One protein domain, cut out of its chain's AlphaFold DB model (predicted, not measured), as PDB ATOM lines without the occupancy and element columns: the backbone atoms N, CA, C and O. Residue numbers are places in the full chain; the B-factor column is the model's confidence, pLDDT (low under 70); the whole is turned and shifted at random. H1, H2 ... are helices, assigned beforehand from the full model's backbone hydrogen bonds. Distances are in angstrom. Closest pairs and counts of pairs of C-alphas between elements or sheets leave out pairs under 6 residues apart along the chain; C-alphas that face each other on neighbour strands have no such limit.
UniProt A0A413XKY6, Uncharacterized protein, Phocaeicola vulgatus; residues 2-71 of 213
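This is residues 2 to 71 of the 213 residues of an uncharacterized protein of Phocaeicola vulgatus (UniProt A0A413XKY6). A hairpin of two helices, H3 and H4, packs on two further helices, H1 and H2, which meet at a corner; H4 is in the middle and touches the other three. H1 packs on residues 55 to 59 of H4 and H2 on residues 60 to 64, while H3 folds back into H4, its partner in the hairpin. The printed part has 70 residues, with four named helices in the order H1, H2, H3, H4 and no named strand, and its class is all helix. It is compact, with a radius of gyration of the C-alphas of 12.4 A, and elongated in outline, spanning 37 by 24 by 23 A.

H1, residues 7 to 18, and H2, residues 20 to 28, meet only through their link. H3, residues 31 to 44, is apart from H1. H4, residues 53 to 67, is the hub. H1 touches H4 at a steep tilt of 50 degrees, the same way; their closest C-alphas, those of Leu 13 and Gly 55, are 6.0 A apart. H2 touches H4 at a steep tilt of 63 degrees, the same way, with the C-alphas of Ile 27 and Tyr 64 closest at 6.0 A. H2 and H3 touch only at the corner by their link, and only just, with 3 pairs of C-alphas within 8 A; the closest are those of Ile 27 and Val 34, 6.8 A apart. H3 and H4 form a helical hairpin: they touch at a shallow tilt of 22 degrees, opposite ways, with the C-alphas of Trp 41 and Met 53 closest at 6.2 A. In H1, H2, H3 and H4 every O i to N i+4 pair is within hydrogen-bond range.

H1 begins at C-alpha 7, (189.413, 137.230, 152.586), and measures 17.2 A from first to last C-alpha. H2 measures 12.3 A. H3 begins at C-alpha 31, (190.250, 166.346, 146.408), and measures 20.1 A. Between H3 and H4, residues 47 to 48 pair with residues 51 to 52, antiparallel. H4, the longest helix with 15 residues, measures 20.8 A and ends at C-alpha 67, (194.221, 159.573, 138.295).

The two C-alphas farthest apart are those of Ile 3 and Gly 30, 38.2 A. The printed part runs from residue 2 to residue 71 and has no cut. The links H1 to H2 and H2 to H3 are tight, and the link H3 to H4, with 8 residues, is short. The mean pLDDT of the printed part is 86.9, and no printed residue is under 70.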
ATOM      1  N   PRO A   2     183.827 135.469 155.742       78.56
ATOM      2  CA  PRO A   2     184.369 134.290 155.063       78.56
ATOM      3  C   PRO A   2     184.979 133.289 156.056       78.56
ATOM      4  O   PRO A   2     185.341 133.671 157.168       78.56
ATOM      5  N   ILE A   3     185.092 132.017 155.652       80.62
ATOM      6  CA  ILE A   3     185.716 130.960 156.474       80.62
ATOM      7  C   ILE A   3     187.183 131.304 156.760       80.62
ATOM      8  O   ILE A   3     187.633 131.177 157.896       80.62
ATOM      9  N   ASP A   4     187.907 131.775 155.743       85.25
ATOM     10  CA  ASP A   4     189.231 132.359 155.926       85.25
ATOM     11  C   ASP A   4     189.099 133.864 156.172       85.25
ATOM     12  O   ASP A   4     188.735 134.626 155.273       85.25
ATOM     13  N   PHE A   5     189.359 134.284 157.412       84.94
ATOM     14  CA  PHE A   5     189.128 135.655 157.863       84.94
ATOM     15  C   PHE A   5     189.758 136.712 156.936       84.94
ATOM     16  O   PHE A   5     189.009 137.581 156.501       84.94
ATOM     17  N   PRO A   6     191.050 136.644 156.547       87.00
ATOM     18  CA  PRO A   6     191.685 137.646 155.687       87.00
ATOM     19  C   PRO A   6     190.910 137.987 154.408       87.00
ATOM     20  O   PRO A   6     190.947 139.139 153.976       87.00
ATOM     21  N   LEU A   7     190.162 137.038 153.832       89.94
ATOM     22  CA  LEU A   7     189.413 137.230 152.586       89.94
ATOM     23  C   LEU A   7     188.240 138.213 152.695       89.94
ATOM     24  O   LEU A   7     187.677 138.580 151.661       89.94
ATOM     25  N   TRP A   8     187.872 138.672 153.901       88.69
ATOM     26  CA  TRP A   8     186.852 139.715 154.063       88.69
ATOM     27  C   TRP A   8     187.217 140.970 153.257       88.69
ATOM     28  O   TRP A   8     186.362 141.531 152.576       88.69
ATOM     29  N   TYR A   9     188.501 141.341 153.242       85.44
ATOM     30  CA  TYR A   9     188.982 142.529 152.539       85.44
ATOM     31  C   TYR A   9     188.931 142.359 151.012       85.44
ATOM     32  O   TYR A   9     188.525 143.276 150.300       85.44
ATOM     33  N   VAL A  10     189.265 141.173 150.487       89.06
ATOM     34  CA  VAL A  10     189.164 140.883 149.041       89.06
ATOM     35  C   VAL A  10     187.715 140.917 148.571       89.06
ATOM     36  O   VAL A  10     187.427 141.481 147.517       89.06
ATOM     37  N   ARG A  11     186.797 140.339 149.354       90.19
ATOM     38  CA  ARG A  11     185.358 140.392 149.074       90.19
ATOM     39  C   ARG A  11     184.884 141.841 148.959       90.19
ATOM     40  O   ARG A  11     184.212 142.184 147.989       90.19
ATOM     41  N   ASP A  12     185.256 142.682 149.918       90.31
ATOM     42  CA  ASP A  12     184.853 144.088 149.934       90.31
ATOM     43  C   ASP A  12     185.438 144.831 148.726       90.31
ATOM     44  O   ASP A  12     184.715 145.540 148.026       90.31
ATOM     45  N   LEU A  13     186.707 144.580 148.389       90.12
ATOM     46  CA  LEU A  13     187.329 145.127 147.185       90.12
ATOM     47  C   LEU A  13     186.616 144.711 145.895       90.12
ATOM     48  O   LEU A  13     186.430 145.555 145.023       90.12
ATOM     49  N   MET A  14     186.194 143.451 145.752       90.81
ATOM     50  CA  MET A  14     185.446 143.003 144.569       90.81
ATOM     51  C   MET A  14     184.151 143.803 144.390       90.81
ATOM     52  O   MET A  14     183.836 144.224 143.278       90.81
ATOM     53  N   ILE A  15     183.433 144.076 145.484       89.81
ATOM     54  CA  ILE A  15     182.211 144.892 145.459       89.81
ATOM     55  C   ILE A  15     182.545 146.339 145.070       89.81
ATOM     56  O   ILE A  15     181.895 146.924 144.203       89.81
ATOM     57  N   VAL A  16     183.599 146.911 145.655       89.94
ATOM     58  CA  VAL A  16     184.054 148.277 145.354       89.94
ATOM     59  C   VAL A  16     184.495 148.418 143.888       89.94
ATOM     60  O   VAL A  16     184.210 149.439 143.261       89.94
ATOM     61  N   VAL A  17     185.119 147.391 143.302       91.12
ATOM     62  CA  VAL A  17     185.504 147.364 141.881       91.12
ATOM     63  C   VAL A  17     184.282 147.427 140.961       91.12
ATOM     64  O   VAL A  17     184.319 148.163 139.972       91.12
ATOM     65  N   LEU A  18     183.181 146.743 141.289       91.19
ATOM     66  CA  LEU A  18     181.922 146.870 140.536       91.19
ATOM     67  C   LEU A  18     181.375 148.306 140.596       91.19
ATOM     68  O   LEU A  18     180.850 148.820 139.610       91.19
ATOM     69  N   CYS A  19     181.581 148.989 141.723       87.88
ATOM     70  CA  CYS A  19     181.234 150.397 141.913       87.88
ATOM     71  C   CYS A  19     182.264 151.383 141.319       87.88
ATOM     72  O   CYS A  19     182.049 152.600 141.370       87.88
ATOM     73  N   SER A  20     183.367 150.906 140.728       90.81
ATOM     74  CA  SER A  20     184.453 151.763 140.234       90.81
ATOM     75  C   SER A  20     184.032 152.839 139.221       90.81
ATOM     76  O   SER A  20     184.548 153.952 139.338       90.81
ATOM     77  N   PRO A  21     183.061 152.639 138.300       88.62
ATOM     78  CA  PRO A  21     182.650 153.707 137.385       88.62
ATOM     79  C   PRO A  21     182.046 154.914 138.115       88.62
ATOM     80  O   PRO A  21     182.254 156.061 137.710       88.62
ATOM     81  N   LEU A  22     181.317 154.665 139.210       88.06
ATOM     82  CA  LEU A  22     180.758 155.711 140.066       88.06
ATOM     83  C   LEU A  22     181.863 156.384 140.883       88.06
ATOM     84  O   LEU A  22     181.923 157.612 140.928       88.06
ATOM     85  N   LEU A  23     182.786 155.598 141.446       87.69
ATOM     86  CA  LEU A  23     183.946 156.121 142.173       87.69
ATOM     87  C   LEU A  23     184.835 156.998 141.293       87.69
ATOM     88  O   LEU A  23     185.287 158.046 141.736       87.69
ATOM     89  N   CYS A  24     185.030 156.650 140.023       89.25
ATOM     90  CA  CYS A  24     185.775 157.494 139.094       89.25
ATOM     91  C   CYS A  24     185.113 158.863 138.889       89.25
ATOM     92  O   CYS A  24     185.817 159.866 138.764       89.25
ATOM     93  N   ARG A  25     183.774 158.941 138.859       87.81
ATOM     94  CA  ARG A  25     183.060 160.230 138.815       87.81
ATOM     95  C   ARG A  25     183.236 160.993 140.126       87.81
ATOM     96  O   ARG A  25     183.537 162.180 140.089       87.81
ATOM     97  N   LEU A  26     183.135 160.291 141.253       84.94
ATOM     98  CA  LEU A  26     183.334 160.835 142.596       84.94
ATOM     99  C   LEU A  26     184.729 161.464 142.760       84.94
ATOM    100  O   LEU A  26     184.858 162.597 143.209       84.94
ATOM    101  N   ILE A  27     185.776 160.763 142.320       87.56
ATOM    102  CA  ILE A  27     187.168 161.232 142.375       87.56
ATOM    103  C   ILE A  27     187.355 162.495 141.518       87.56
ATOM    104  O   ILE A  27     188.086 163.404 141.912       87.56
ATOM    105  N   LYS A  28     186.656 162.598 140.377       85.75
ATOM    106  CA  LYS A  28     186.673 163.798 139.520       85.75
ATOM    107  C   LYS A  28     185.985 165.009 140.152       85.75
ATOM    108  O   LYS A  28     186.354 166.128 139.811       85.75
ATOM    109  N   CYS A  29     185.040 164.819 141.076       80.62
ATOM    110  CA  CYS A  29     184.423 165.925 141.819       80.62
ATOM    111  C   CYS A  29     185.426 166.664 142.726       80.62
ATOM    112  O   CYS A  29     185.155 167.787 143.147       80.62
ATOM    113  N   GLY A  30     186.601 166.077 142.983       80.69
ATOM    114  CA  GLY A  30     187.770 166.780 143.503       80.69
ATOM    115  C   GLY A  30     188.308 166.238 144.826       80.69
ATOM    116  O   GLY A  30     187.691 165.427 145.517       80.69
ATOM    117  N   ARG A  31     189.487 166.746 145.208       84.12
ATOM    118  CA  ARG A  31     190.250 166.346 146.408       84.12
ATOM    119  C   ARG A  31     189.478 166.450 147.729       84.12
ATOM    120  O   ARG A  31     189.770 165.710 148.662       84.12
ATOM    121  N   LEU A  32     188.504 167.361 147.810       84.56
ATOM    122  CA  LEU A  32     187.700 167.581 149.016       84.56
ATOM    123  C   LEU A  32     186.869 166.347 149.366       84.56
ATOM    124  O   LEU A  32     186.786 165.978 150.529       84.56
ATOM    125  N   LEU A  33     186.309 165.673 148.361       84.69
ATOM    126  CA  LEU A  33     185.446 164.517 148.570       84.69
ATOM    127  C   LEU A  33     186.240 163.293 149.038       84.69
ATOM    128  O   LEU A  33     185.816 162.597 149.955       84.69
ATOM    129  N   VAL A  34     187.442 163.096 148.489       87.31
ATOM    130  CA  VAL A  34     188.389 162.080 148.979       87.31
ATOM    131  C   VAL A  34     188.808 162.384 150.423       87.31
ATOM    132  O   VAL A  34     188.866 161.477 151.249       87.31
ATOM    133  N   GLY A  35     189.033 163.662 150.748       88.44
ATOM    134  CA  GLY A  35     189.318 164.112 152.112       88.44
ATOM    135  C   GLY A  35     188.164 163.864 153.088       88.44
ATOM    136  O   GLY A  35     188.409 163.409 154.199       88.44
ATOM    137  N   LEU A  36     186.913 164.095 152.673       89.19
ATOM    138  CA  LEU A  36     185.722 163.808 153.482       89.19
ATOM    139  C   LEU A  36     185.586 162.310 153.777       89.19
ATOM    140  O   LEU A  36     185.380 161.934 154.928       89.19
ATOM    141  N   ILE A  37     185.761 161.459 152.762       88.19
ATOM    142  CA  ILE A  37     185.758 159.995 152.918       88.19
ATOM    143  C   ILE A  37     186.855 159.568 153.900       88.19
ATOM    144  O   ILE A  37     186.598 158.772 154.802       88.19
ATOM    145  N   GLY A  38     188.054 160.142 153.767       89.69
ATOM    146  CA  GLY A  38     189.158 159.902 154.693       89.69
ATOM    147  C   GLY A  38     188.867 160.369 156.116       89.69
ATOM    148  O   GLY A  38     189.180 159.647 157.054       89.69
ATOM    149  N   GLY A  39     188.224 161.525 156.294       89.75
ATOM    150  CA  GLY A  39     187.817 162.029 157.606       89.75
ATOM    151  C   GLY A  39     186.786 161.127 158.290       89.75
ATOM    152  O   GLY A  39     186.926 160.821 159.470       89.75
ATOM    153  N   ILE A  40     185.797 160.634 157.537       89.19
ATOM    154  CA  ILE A  40     184.799 159.679 158.045       89.19
ATOM    155  C   ILE A  40     185.473 158.372 158.473       89.19
ATOM    156  O   ILE A  40     185.204 157.875 159.567       89.19
ATOM    157  N   TRP A  41     186.366 157.833 157.637       91.75
ATOM    158  CA  TRP A  41     187.130 156.632 157.975       91.75
ATOM    159  C   TRP A  41     187.964 156.844 159.247       91.75
ATOM    160  O   TRP A  41     187.871 156.046 160.178       91.75
ATOM    161  N   LEU A  42     188.689 157.966 159.324       89.75
ATOM    162  CA  LEU A  42     189.572 158.305 160.438       89.75
ATOM    163  C   LEU A  42     188.820 158.370 161.775       89.75
ATOM    164  O   LEU A  42     189.328 157.875 162.779       89.75
ATOM    165  N   SER A  43     187.617 158.953 161.787       83.69
ATOM    166  CA  SER A  43     186.851 159.193 163.014       83.69
ATOM    167  C   SER A  43     185.901 158.062 163.412       83.69
ATOM    168  O   SER A  43     185.699 157.872 164.607       83.69
ATOM    169  N   PHE A  44     185.316 157.327 162.458       78.56
ATOM    170  CA  PHE A  44     184.195 156.422 162.757       78.56
ATOM    171  C   PHE A  44     184.303 155.007 162.166       78.56
ATOM    172  O   PHE A  44     183.607 154.140 162.677       78.56
ATOM    173  N   ASN A  45     185.107 154.779 161.107       76.81
ATOM    174  CA  ASN A  45     185.101 153.563 160.247       76.81
ATOM    175  C   ASN A  45     183.762 152.802 160.267       76.81
ATOM    176  O   ASN A  45     183.676 151.691 160.793       76.81
ATOM    177  N   PRO A  46     182.691 153.423 159.755       77.69
ATOM    178  CA  PRO A  46     181.385 152.795 159.775       77.69
ATOM    179  C   PRO A  46     181.385 151.560 158.871       77.69
ATOM    180  O   PRO A  46     181.877 151.604 157.747       77.69
ATOM    181  N   GLU A  47     180.762 150.477 159.313       78.00
ATOM    182  CA  GLU A  47     180.430 149.373 158.416       78.00
ATOM    183  C   GLU A  47     179.099 149.677 157.721       78.00
ATOM    184  O   GLU A  47     178.099 149.989 158.374       78.00
ATOM    185  N   PHE A  48     179.056 149.579 156.388       73.25
ATOM    186  CA  PHE A  48     177.826 149.779 155.621       73.25
ATOM    187  C   PHE A  48     177.456 148.508 154.862       73.25
ATOM    188  O   PHE A  48     178.204 148.048 154.004       73.25
ATOM    189  N   CYS A  49     176.292 147.927 155.171       74.62
ATOM    190  CA  CYS A  49     175.815 146.679 154.553       74.62
ATOM    191  C   CYS A  49     176.849 145.527 154.592       74.62
ATOM    192  O   CYS A  49     176.913 144.715 153.671       74.62
ATOM    193  N   GLY A  50     177.667 145.459 155.649       75.12
ATOM    194  CA  GLY A  50     178.713 144.442 155.812       75.12
ATOM    195  C   GLY A  50     179.996 144.681 155.004       75.12
ATOM    196  O   GLY A  50     180.808 143.756 154.913       75.12
ATOM    197  N   ILE A  51     180.156 145.882 154.432       79.25
ATOM    198  CA  ILE A  51     181.377 146.384 153.791       79.25
ATOM    199  C   ILE A  51     182.080 147.321 154.773       79.25
ATOM    200  O   ILE A  51     181.477 148.284 155.255       79.25
ATOM    201  N   ASP A  52     183.352 147.053 155.040       84.19
ATOM    202  CA  ASP A  52     184.177 147.903 155.891       84.19
ATOM    203  C   ASP A  52     184.652 149.148 155.117       84.19
ATOM    204  O   ASP A  52     185.128 149.065 153.973       84.19
ATOM    205  N   MET A  53     184.539 150.329 155.737       86.62
ATOM    206  CA  MET A  53     184.902 151.597 155.097       86.62
ATOM    207  C   MET A  53     186.397 151.691 154.769       86.62
ATOM    208  O   MET A  53     186.774 152.444 153.870       86.62
ATOM    209  N   THR A  54     187.254 150.904 155.421       87.56
ATOM    210  CA  THR A  54     188.689 150.772 155.125       87.56
ATOM    211  C   THR A  54     188.916 150.395 153.667       87.56
ATOM    212  O   THR A  54     189.668 151.075 152.966       87.56
ATOM    213  N   GLY A  55     188.230 149.357 153.173       85.56
ATOM    214  CA  GLY A  55     188.358 148.921 151.780       85.56
ATOM    215  C   GLY A  55     187.934 150.012 150.801       85.56
ATOM    216  O   GLY A  55     188.643 150.307 149.836       85.56
ATOM    217  N   PHE A  56     186.818 150.678 151.093       88.31
ATOM    218  CA  PHE A  56     186.288 151.761 150.271       88.31
ATOM    219  C   PHE A  56     187.210 152.990 150.241       88.31
ATOM    220  O   PHE A  56     187.501 153.535 149.170       88.31
ATOM    221  N   PHE A  57     187.698 153.422 151.406       91.00
ATOM    222  CA  PHE A  57     188.581 154.576 151.540       91.00
ATOM    223  C   PHE A  57     189.916 154.346 150.832       91.00
ATOM    224  O   PHE A  57     190.284 155.151 149.973       91.00
ATOM    225  N   PHE A  58     190.622 153.248 151.124       91.31
ATOM    226  CA  PHE A  58     191.945 153.005 150.540       91.31
ATOM    227  C   PHE A  58     191.892 152.736 149.038       91.31
ATOM    228  O   PHE A  58     192.778 153.190 148.310       91.31
ATOM    229  N   PHE A  59     190.826 152.098 148.543       91.44
ATOM    230  CA  PHE A  59     190.602 151.974 147.105       91.44
ATOM    231  C   PHE A  59     190.406 153.347 146.447       91.44
ATOM    232  O   PHE A  59     191.040 153.652 145.434       91.44
ATOM    233  N   THR A  60     189.576 154.209 147.042       91.75
ATOM    234  CA  THR A  60     189.321 155.564 146.529       91.75
ATOM    235  C   THR A  60     190.581 156.432 146.576       91.75
ATOM    236  O   THR A  60     190.870 157.147 145.615       91.75
ATOM    237  N   LEU A  61     191.367 156.341 147.653       92.25
ATOM    238  CA  LEU A  61     192.637 157.049 147.815       92.25
ATOM    239  C   LEU A  61     193.660 156.619 146.754       92.25
ATOM    240  O   LEU A  61     194.264 157.470 146.098       92.25
ATOM    241  N   GLY A  62     193.811 155.310 146.529       91.81
ATOM    242  CA  GLY A  62     194.676 154.773 145.477       91.81
ATOM    243  C   GLY A  62     194.222 155.186 144.073       91.81
ATOM    244  O   GLY A  62     195.042 155.589 143.245       91.81
ATOM    245  N   GLY A  63     192.909 155.172 143.819       91.56
ATOM    246  CA  GLY A  63     192.318 155.680 142.580       91.56
ATOM    247  C   GLY A  63     192.618 157.163 142.355       91.56
ATOM    248  O   GLY A  63     193.037 157.550 141.263       91.56
ATOM    249  N   TYR A  64     192.492 157.990 143.398       92.88
ATOM    250  CA  TYR A  64     192.844 159.409 143.351       92.88
ATOM    251  C   TYR A  64     194.328 159.624 143.026       92.88
ATOM    252  O   TYR A  64     194.637 160.448 142.161       92.88
ATOM    253  N   PHE A  65     195.245 158.881 143.655       91.81
ATOM    254  CA  PHE A  65     196.675 158.976 143.341       91.81
ATOM    255  C   PHE A  65     196.976 158.574 141.895       91.81
ATOM    256  O   PHE A  65     197.688 159.294 141.198       91.81
ATOM    257  N   SER A  66     196.368 157.492 141.401       91.31
ATOM    258  CA  SER A  66     196.551 157.027 140.020       91.31
ATOM    259  C   SER A  66     196.029 158.027 138.977       91.31
ATOM    260  O   SER A  66     196.709 158.309 137.984       91.31
ATOM    261  N   MET A  67     194.846 158.609 139.211       90.12
ATOM    262  CA  MET A  67     194.221 159.573 138.295       90.12
ATOM    263  C   MET A  67     194.957 160.914 138.258       90.12
ATOM    264  O   MET A  67     195.066 161.511 137.190       90.12
ATOM    265  N   ASN A  68     195.492 161.367 139.395       90.25
ATOM    266  CA  ASN A  68     196.233 162.628 139.495       90.25
ATOM    267  C   ASN A  68     197.751 162.462 139.342       90.25
ATOM    268  O   ASN A  68     198.482 163.431 139.525       90.25
ATOM    269  N   LYS A  69     198.231 161.249 139.023       90.69
ATOM    270  CA  LYS A  69     199.661 160.921 138.876       90.69
ATOM    271  C   LYS A  69     200.497 161.332 140.094       90.69
ATOM    272  O   LYS A  69     201.619 161.807 139.961       90.69
ATOM    273  N   VAL A  70     199.931 161.147 141.284       90.12
ATOM    274  CA  VAL A  70     200.622 161.408 142.547       90.12
ATOM    275  C   VAL A  70     201.504 160.210 142.872       90.12
ATOM    276  O   VAL A  70     200.992 159.128 143.155       90.12
ATOM    277  N   ASP A  71     202.819 160.415 142.859       88.44
ATOM    278  CA  ASP A  71     203.787 159.422 143.313       88.44
ATOM    279  C   ASP A  71     204.183 159.689 144.774       88.44
ATOM    280  O   ASP A  71     204.713 160.747 145.127       88.44
TER     281      ASP A  71